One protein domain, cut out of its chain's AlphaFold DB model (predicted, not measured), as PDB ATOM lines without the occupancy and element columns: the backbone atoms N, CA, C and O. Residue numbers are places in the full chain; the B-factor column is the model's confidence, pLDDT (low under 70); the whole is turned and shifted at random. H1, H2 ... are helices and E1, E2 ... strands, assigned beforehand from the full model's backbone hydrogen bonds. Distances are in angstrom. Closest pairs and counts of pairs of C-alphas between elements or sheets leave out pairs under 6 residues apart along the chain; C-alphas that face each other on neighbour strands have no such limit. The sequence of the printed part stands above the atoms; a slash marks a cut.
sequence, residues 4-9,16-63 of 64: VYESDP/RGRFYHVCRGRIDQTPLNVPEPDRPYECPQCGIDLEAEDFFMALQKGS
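Overview. This is residues 4 to 9 and 16 to 63 of the 64 residues of an uncharacterized protein of Nitrospira sp (UniProt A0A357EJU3). A small antiparallel sheet has one helix, H1, across one face, making two layers; residues 33 to 51, with no named element, fold back on themselves, residues 41 to 42 pairing antiparallel with 49 to 50. The printed part has 54 residues, with E1, E2, E3 and H1 along the chain, and sheet order E1, E2, E3. The class is mixed, with 26 residues, under half, in named elements. It is compact, radius of gyration of the C-alphas 10.7 A, spanning 31 by 26 by 15 A.

Along the chain. E2, residues 18 to 23, is 15.7 A long; E3, 26 to 32, 14.7 A; E1, 4 to 6, 6.4 A, from C-alpha 4 at (-14.864, -37.852, -24.795). H1, 52 to 61, is 14.4 A, ending at C-alpha 61 (-14.828, -45.438, -29.162).

Arrangement. E2 and E3 form a hairpin; N 28 and O 21 are 2.8 A apart, within hydrogen-bond range. E1 is antiparallel to E2, with N 4 and O 20 2.8 A apart. H1 is on the sheet, height 9.3 A; the closest C-alphas to E1 are Tyr 5 and Leu 59, 5.6 A. In H1 every O i to N i+4 pair is within hydrogen-bond range.

Size, cuts and confidence. Residues 10 to 15 are cut out, C-alphas 9 and 16 being 10.7 A apart. The link E3 to H1 is long. Residues 8 to 9, 16 and 62 to 63 have pLDDT under 70.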
ATOM      1  N   VAL A   4     -15.762 -37.969 -23.652       83.19
ATOM      2  CA  VAL A   4     -14.864 -37.852 -24.795       83.19
ATOM      3  C   VAL A   4     -13.486 -38.268 -24.317       83.19
ATOM      4  O   VAL A   4     -13.020 -37.785 -23.290       83.19
ATOM      5  N   TYR A   5     -12.851 -39.175 -25.047       83.25
ATOM      6  CA  TYR A   5     -11.449 -39.505 -24.849       83.25
ATOM      7  C   TYR A   5     -10.635 -38.759 -25.904       83.25
ATOM      8  O   TYR A   5     -10.920 -38.878 -27.095       83.25
ATOM      9  N   GLU A   6      -9.646 -37.991 -25.465       79.75
ATOM     10  CA  GLU A   6      -8.697 -37.311 -26.340       79.75
ATOM     11  C   GLU A   6      -7.311 -37.915 -26.111       79.75
ATOM     12  O   GLU A   6      -6.736 -37.816 -25.022       79.75
ATOM     13  N   SER A   7      -6.793 -38.577 -27.144       70.69
ATOM     14  CA  SER A   7      -5.402 -39.015 -27.175       70.69
ATOM     15  C   SER A   7      -4.573 -37.843 -27.680       70.69
ATOM     16  O   SER A   7      -4.748 -37.438 -28.826       70.69
ATOM     17  N   ASP A   8      -3.710 -37.281 -26.838       63.94
ATOM     18  CA  ASP A   8      -2.831 -36.187 -27.249       63.94
ATOM     19  C   ASP A   8      -1.744 -36.755 -28.185       63.94
ATOM     20  O   ASP A   8      -0.986 -37.632 -27.762       63.94
ATOM     21  N   PRO A   9      -1.694 -36.360 -29.470       59.53
ATOM     22  CA  PRO A   9      -0.798 -36.975 -30.445       59.53
ATOM     23  C   PRO A   9       0.624 -36.394 -30.412       59.53
ATOM     24  O   PRO A   9       1.443 -36.784 -31.244       59.53
ATOM     25  N   ARG A  16      -0.902 -41.184 -21.238       62.53
ATOM     26  CA  ARG A  16      -2.280 -41.616 -20.970       62.53
ATOM     27  C   ARG A  16      -3.213 -40.505 -21.465       62.53
ATOM     28  O   ARG A  16      -3.110 -39.382 -20.973       62.53
ATOM     29  N   GLY A  17      -4.088 -40.795 -22.431       73.94
ATOM     30  CA  GLY A  17      -5.036 -39.802 -22.941       73.94
ATOM     31  C   GLY A  17      -5.975 -39.272 -21.854       73.94
ATOM     32  O   GLY A  17      -6.097 -39.847 -20.767       73.94
ATOM     33  N   ARG A  18      -6.618 -38.138 -22.134       83.94
ATOM     34  CA  ARG A  18      -7.467 -37.420 -21.174       83.94
ATOM     35  C   ARG A  18      -8.934 -37.698 -21.456       83.94
ATOM     36  O   ARG A  18      -9.350 -37.774 -22.610       83.94
ATOM     37  N   PHE A  19      -9.723 -37.820 -20.393       85.88
ATOM     38  CA  PHE A  19     -11.173 -37.915 -20.501       85.88
ATOM     39  C   PHE A  19     -11.802 -36.559 -20.228       85.88
ATOM     40  O   PHE A  19     -11.435 -35.881 -19.273       85.88
ATOM     41  N   TYR A  20     -12.787 -36.187 -21.030       87.00
ATOM     42  CA  TYR A  20     -13.550 -34.963 -20.872       87.00
ATOM     43  C   TYR A  20     -15.030 -35.296 -20.824       87.00
ATOM     44  O   TYR A  20     -15.547 -36.041 -21.660       87.00
ATOM     45  N   HIS A  21     -15.733 -34.742 -19.847       86.62
ATOM     46  CA  HIS A  21     -17.173 -34.920 -19.744       86.62
ATOM     47  C   HIS A  21     -17.914 -33.882 -20.592       86.62
ATOM     48  O   HIS A  21     -17.584 -32.701 -20.588       86.62
ATOM     49  N   VAL A  22     -18.959 -34.305 -21.297       87.00
ATOM     50  CA  VAL A  22     -19.855 -33.417 -22.041       87.00
ATOM     51  C   VAL A  22     -21.013 -33.007 -21.137       87.00
ATOM     52  O   VAL A  22     -22.055 -33.665 -21.089       87.00
ATOM     53  N   CYS A  23     -20.846 -31.888 -20.442       87.31
ATOM     54  CA  CYS A  23     -21.861 -31.319 -19.570       87.31
ATOM     55  C   CYS A  23     -22.828 -30.427 -20.360       87.31
ATOM     56  O   CYS A  23     -22.433 -29.428 -20.964       87.31
ATOM     57  N   ARG A  24     -24.126 -30.766 -20.358       84.44
ATOM     58  CA  ARG A  24     -25.201 -29.967 -20.992       84.44
ATOM     59  C   ARG A  24     -24.918 -29.584 -22.459       84.44
ATOM     60  O   ARG A  24     -25.286 -28.501 -22.909       84.44
ATOM     61  N   GLY A  25     -24.257 -30.471 -23.206       83.88
ATOM     62  CA  GLY A  25     -23.915 -30.253 -24.617       83.88
ATOM     63  C   GLY A  25     -22.647 -29.426 -24.859       83.88
ATOM     64  O   GLY A  25     -22.391 -29.043 -25.998       83.88
ATOM     65  N   ARG A  26     -21.847 -29.150 -23.823       85.25
ATOM     66  CA  ARG A  26     -20.506 -28.561 -23.942       85.25
ATOM     67  C   ARG A  26     -19.469 -29.503 -23.354       85.25
ATOM     68  O   ARG A  26     -19.726 -30.139 -22.340       85.25
ATOM     69  N   ILE A  27     -18.309 -29.590 -23.996       85.56
ATOM     70  CA  ILE A  27     -17.174 -30.338 -23.457       85.56
ATOM     71  C   ILE A  27     -16.616 -29.533 -22.286       85.56
ATOM     72  O   ILE A  27     -16.240 -28.371 -22.447       85.56
ATOM     73  N   ASP A  28     -16.604 -30.149 -21.114       83.62
ATOM     74  CA  ASP A  28     -15.916 -29.629 -19.951       83.62
ATOM     75  C   ASP A  28     -14.416 -29.859 -20.145       83.62
ATOM     76  O   ASP A  28     -13.965 -30.993 -20.300       83.62
ATOM     77  N   GLN A  29     -13.641 -28.775 -20.188       80.81
ATOM     78  CA  GLN A  29     -12.191 -28.838 -20.402       80.81
ATOM     79  C   GLN A  29     -11.430 -29.310 -19.152       80.81
ATOM     80  O   GLN A  29     -10.199 -29.292 -19.139       80.81
ATOM     81  N   THR A  30     -12.134 -29.723 -18.095       82.56
ATOM     82  CA  THR A  30     -11.520 -30.342 -16.926       82.56
ATOM     83  C   THR A  30     -11.217 -31.805 -17.245       82.56
ATOM     84  O   THR A  30     -12.143 -32.586 -17.479       82.56
ATOM     85  N   PRO A  31      -9.937 -32.209 -17.246       80.50
ATOM     86  CA  PRO A  31      -9.577 -33.599 -17.465       80.50
ATOM     87  C   PRO A  31     -10.067 -34.449 -16.290       80.50
ATOM     88  O   PRO A  31      -9.730 -34.199 -15.132       80.50
ATOM     89  N   LEU A  32     -10.848 -35.474 -16.607       83.62
ATOM     90  CA  LEU A  32     -11.303 -36.487 -15.674       83.62
ATOM     91  C   LEU A  32     -10.347 -37.675 -15.681       83.62
ATOM     92  O   LEU A  32      -9.833 -38.091 -16.720       83.62
ATOM     93  N   ASN A  33     -10.139 -38.235 -14.495       82.12
ATOM     94  CA  ASN A  33      -9.482 -39.523 -14.339       82.12
ATOM     95  C   ASN A  33     -10.538 -40.621 -14.293       82.12
ATOM     96  O   ASN A  33     -11.654 -40.379 -13.835       82.12
ATOM     97  N   VAL A  34     -10.163 -41.822 -14.734       83.25
ATOM     98  CA  VAL A  34     -11.030 -42.995 -14.620       83.25
ATOM     99  C   VAL A  34     -11.285 -43.259 -13.130       83.25
ATOM    100  O   VAL A  34     -10.313 -43.450 -12.389       83.25
ATOM    101  N   PRO A  35     -12.549 -43.230 -12.675       82.31
ATOM    102  CA  PRO A  35     -12.894 -43.559 -11.302       82.31
ATOM    103  C   PRO A  35     -12.589 -45.027 -10.975       82.31
ATOM    104  O   PRO A  35     -12.486 -45.877 -11.860       82.31
ATOM    105  N   GLU A  36     -12.477 -45.338  -9.683       82.25
ATOM    106  CA  GLU A  36     -12.469 -46.730  -9.224       82.25
ATOM    107  C   GLU A  36     -13.844 -47.374  -9.493       82.25
ATOM    108  O   GLU A  36     -14.860 -46.680  -9.427       82.25
ATOM    109  N   PRO A  37     -13.917 -48.691  -9.758       80.50
ATOM    110  CA  PRO A  37     -15.185 -49.365 -10.056       80.50
ATOM    111  C   PRO A  37     -16.223 -49.245  -8.925       80.50
ATOM    112  O   PRO A  37     -17.417 -49.265  -9.190       80.50
ATOM    113  N   ASP A  38     -15.777 -49.059  -7.680       81.94
ATOM    114  CA  ASP A  38     -16.637 -48.860  -6.505       81.94
ATOM    115  C   ASP A  38     -17.028 -47.389  -6.251       81.94
ATOM    116  O   ASP A  38     -17.761 -47.094  -5.304       81.94
ATOM    117  N   ARG A  39     -16.519 -46.432  -7.041       83.88
ATOM    118  CA  ARG A  39     -16.752 -44.993  -6.831       83.88
ATOM    119  C   ARG A  39     -16.968 -44.258  -8.151       83.88
ATOM    120  O   ARG A  39     -16.008 -43.672  -8.651       83.88
ATOM    121  N   PRO A  40     -18.199 -44.230  -8.692       85.44
ATOM    122  CA  PRO A  40     -18.491 -43.465  -9.897       85.44
ATOM    123  C   PRO A  40     -18.183 -41.977  -9.699       85.44
ATOM    124  O   PRO A  40     -18.256 -41.435  -8.592       85.44
ATOM    125  N   TYR A  41     -17.822 -41.310 -10.791       85.75
ATOM    126  CA  TYR A  41     -17.641 -39.865 -10.797       85.75
ATOM    127  C   TYR A  41     -18.995 -39.189 -11.023       85.75
ATOM    128  O   TYR A  41     -19.528 -39.233 -12.128       85.75
ATOM    129  N   GLU A  42     -19.530 -38.525 -10.003       87.62
ATOM    130  CA  GLU A  42     -20.729 -37.697 -10.146       87.62
ATOM    131  C   GLU A  42     -20.337 -36.295 -10.631       87.62
ATOM    132  O   GLU A  42     -19.559 -35.580  -9.991       87.62
ATOM    133  N   CYS A  43     -20.879 -35.864 -11.770       84.75
ATOM    134  CA  CYS A  43     -20.669 -34.500 -12.233       84.75
ATOM    135  C   CYS A  43     -21.575 -33.525 -11.454       84.75
ATOM    136  O   CYS A  43     -22.793 -33.552 -11.643       84.75
ATOM    137  N   PRO A  44     -21.031 -32.554 -10.695       82.00
ATOM    138  CA  PRO A  44     -21.840 -31.633  -9.888       82.00
ATOM    139  C   PRO A  44     -22.688 -30.652 -10.720       82.00
ATOM    140  O   PRO A  44     -23.570 -29.980 -10.187       82.00
ATOM    141  N   GLN A  45     -22.427 -30.519 -12.025       84.56
ATOM    142  CA  GLN A  45     -23.173 -29.607 -12.900       84.56
ATOM    143  C   GLN A  45     -24.423 -30.226 -13.534       84.56
ATOM    144  O   GLN A  45     -25.441 -29.540 -13.711       84.56
ATOM    145  N   CYS A  46     -24.328 -31.478 -13.976       85.75
ATOM    146  CA  CYS A  46     -25.418 -32.183 -14.648       85.75
ATOM    147  C   CYS A  46     -26.034 -33.286 -13.778       85.75
ATOM    148  O   CYS A  46     -27.136 -33.717 -14.103       85.75
ATOM    149  N   GLY A  47     -25.384 -33.668 -12.673       83.88
ATOM    150  CA  GLY A  47     -25.846 -34.702 -11.748       83.88
ATOM    151  C   GLY A  47     -25.826 -36.100 -12.359       83.88
ATOM    152  O   GLY A  47     -26.691 -36.902 -12.034       83.88
ATOM    153  N   ILE A  48     -24.926 -36.349 -13.316       84.50
ATOM    154  CA  ILE A  48     -24.766 -37.669 -13.924       84.50
ATOM    155  C   ILE A  48     -23.631 -38.417 -13.243       84.50
ATOM    156  O   ILE A  48     -22.554 -37.852 -13.032       84.50
ATOM    157  N   ASP A  49     -23.875 -39.687 -12.971       86.94
ATOM    158  CA  ASP A  49     -22.867 -40.633 -12.533       86.94
ATOM    159  C   ASP A  49     -22.152 -41.207 -13.754       86.94
ATOM    160  O   ASP A  49     -22.775 -41.751 -14.666       86.94
ATOM    161  N   LEU A  50     -20.838 -41.029 -13.796       85.50
ATOM    162  CA  LEU A  50     -19.963 -41.625 -14.790       85.50
ATOM    163  C   LEU A  50     -19.262 -42.812 -14.139       85.50
ATOM    164  O   LEU A  50     -18.375 -42.647 -13.294       85.50
ATOM    165  N   GLU A  51     -19.675 -44.007 -14.532       88.75
ATOM    166  CA  GLU A  51     -19.098 -45.254 -14.046       88.75
ATOM    167  C   GLU A  51     -17.793 -45.552 -14.783       88.75
ATOM    168  O   GLU A  51     -17.571 -45.073 -15.895       88.75
ATOM    169  N   ALA A  52     -16.917 -46.376 -14.200       86.00
ATOM    170  CA  ALA A  52     -15.666 -46.756 -14.858       86.00
ATOM    171  C   ALA A  52     -15.916 -47.348 -16.262       86.00
ATOM    172  O   ALA A  52     -15.161 -47.072 -17.196       86.00
ATOM    173  N   GLU A  53     -17.014 -48.093 -16.437       86.94
ATOM    174  CA  GLU A  53     -17.455 -48.644 -17.724       86.94
ATOM    175  C   GLU A  53     -17.655 -47.574 -18.803       86.94
ATOM    176  O   GLU A  53     -17.210 -47.780 -19.934       86.94
ATOM    177  N   ASP A  54     -18.219 -46.407 -18.480       85.62
ATOM    178  CA  ASP A  54     -18.376 -45.313 -19.444       85.62
ATOM    179  C   ASP A  54     -17.027 -44.789 -19.949       85.62
ATOM    180  O   ASP A  54     -16.882 -44.467 -21.134       85.62
ATOM    181  N   PHE A  55     -16.017 -44.730 -19.077       85.19
ATOM    182  CA  PHE A  55     -14.661 -44.332 -19.460       85.19
ATOM    183  C   PHE A  55     -14.027 -45.381 -20.378       85.19
ATOM    184  O   PHE A  55     -13.442 -45.026 -21.403       85.19
ATOM    185  N   PHE A  56     -14.188 -46.672 -20.073       84.00
ATOM    186  CA  PHE A  56     -13.709 -47.751 -20.946       84.00
ATOM    187  C   PHE A  56     -14.418 -47.750 -22.306       84.00
ATOM    188  O   PHE A  56     -13.765 -47.907 -23.341       84.00
ATOM    189  N   MET A  57     -15.732 -47.513 -22.332       83.81
ATOM    190  CA  MET A  57     -16.486 -47.363 -23.576       83.81
ATOM    191  C   MET A  57     -16.005 -46.154 -24.381       83.81
ATOM    192  O   MET A  57     -15.846 -46.256 -25.598       83.81
ATOM    193  N   ALA A  58     -15.740 -45.020 -23.727       81.56
ATOM    194  CA  ALA A  58     -15.231 -43.822 -24.387       81.56
ATOM    195  C   ALA A  58     -13.829 -44.028 -24.973       81.56
ATOM    196  O   ALA A  58     -13.587 -43.618 -26.108       81.56
ATOM    197  N   LEU A  59     -12.946 -44.724 -24.254       80.38
ATOM    198  CA  LEU A  59     -11.623 -45.124 -24.735       80.38
ATOM    199  C   LEU A  59     -11.722 -46.027 -25.976       80.38
ATOM    200  O   LEU A  59     -11.058 -45.783 -26.985       80.38
ATOM    201  N   GLN A  60     -12.594 -47.041 -25.930       78.12
ATOM    202  CA  GLN A  60     -12.809 -47.962 -27.050       78.12
ATOM    203  C   GLN A  60     -13.382 -47.244 -28.282       78.12
ATOM    204  O   GLN A  60     -13.015 -47.565 -29.409       78.12
ATOM    205  N   LYS A  61     -14.255 -46.250 -28.079       72.94
ATOM    206  CA  LYS A  61     -14.828 -45.438 -29.162       72.94
ATOM    207  C   LYS A  61     -13.882 -44.371 -29.710       72.94
ATOM    208  O   LYS A  61     -13.982 -44.063 -30.890       72.94
ATOM    209  N   GLY A  62     -13.008 -43.797 -28.884       62.59
ATOM    210  CA  GLY A  62     -12.032 -42.776 -29.288       62.59
ATOM    211  C   GLY A  62     -10.823 -43.326 -30.052       62.59
ATOM    212  O   GLY A  62      -9.958 -42.553 -30.442       62.59
ATOM    213  N   SER A  63     -10.756 -44.645 -30.260       49.59
ATOM    214  CA  SER A  63      -9.679 -45.338 -30.981       49.59
ATOM    215  C   SER A  63      -9.975 -45.542 -32.481       49.59
ATOM    216  O   SER A  63      -9.483 -46.511 -33.062       49.59
TER     217      SER A  63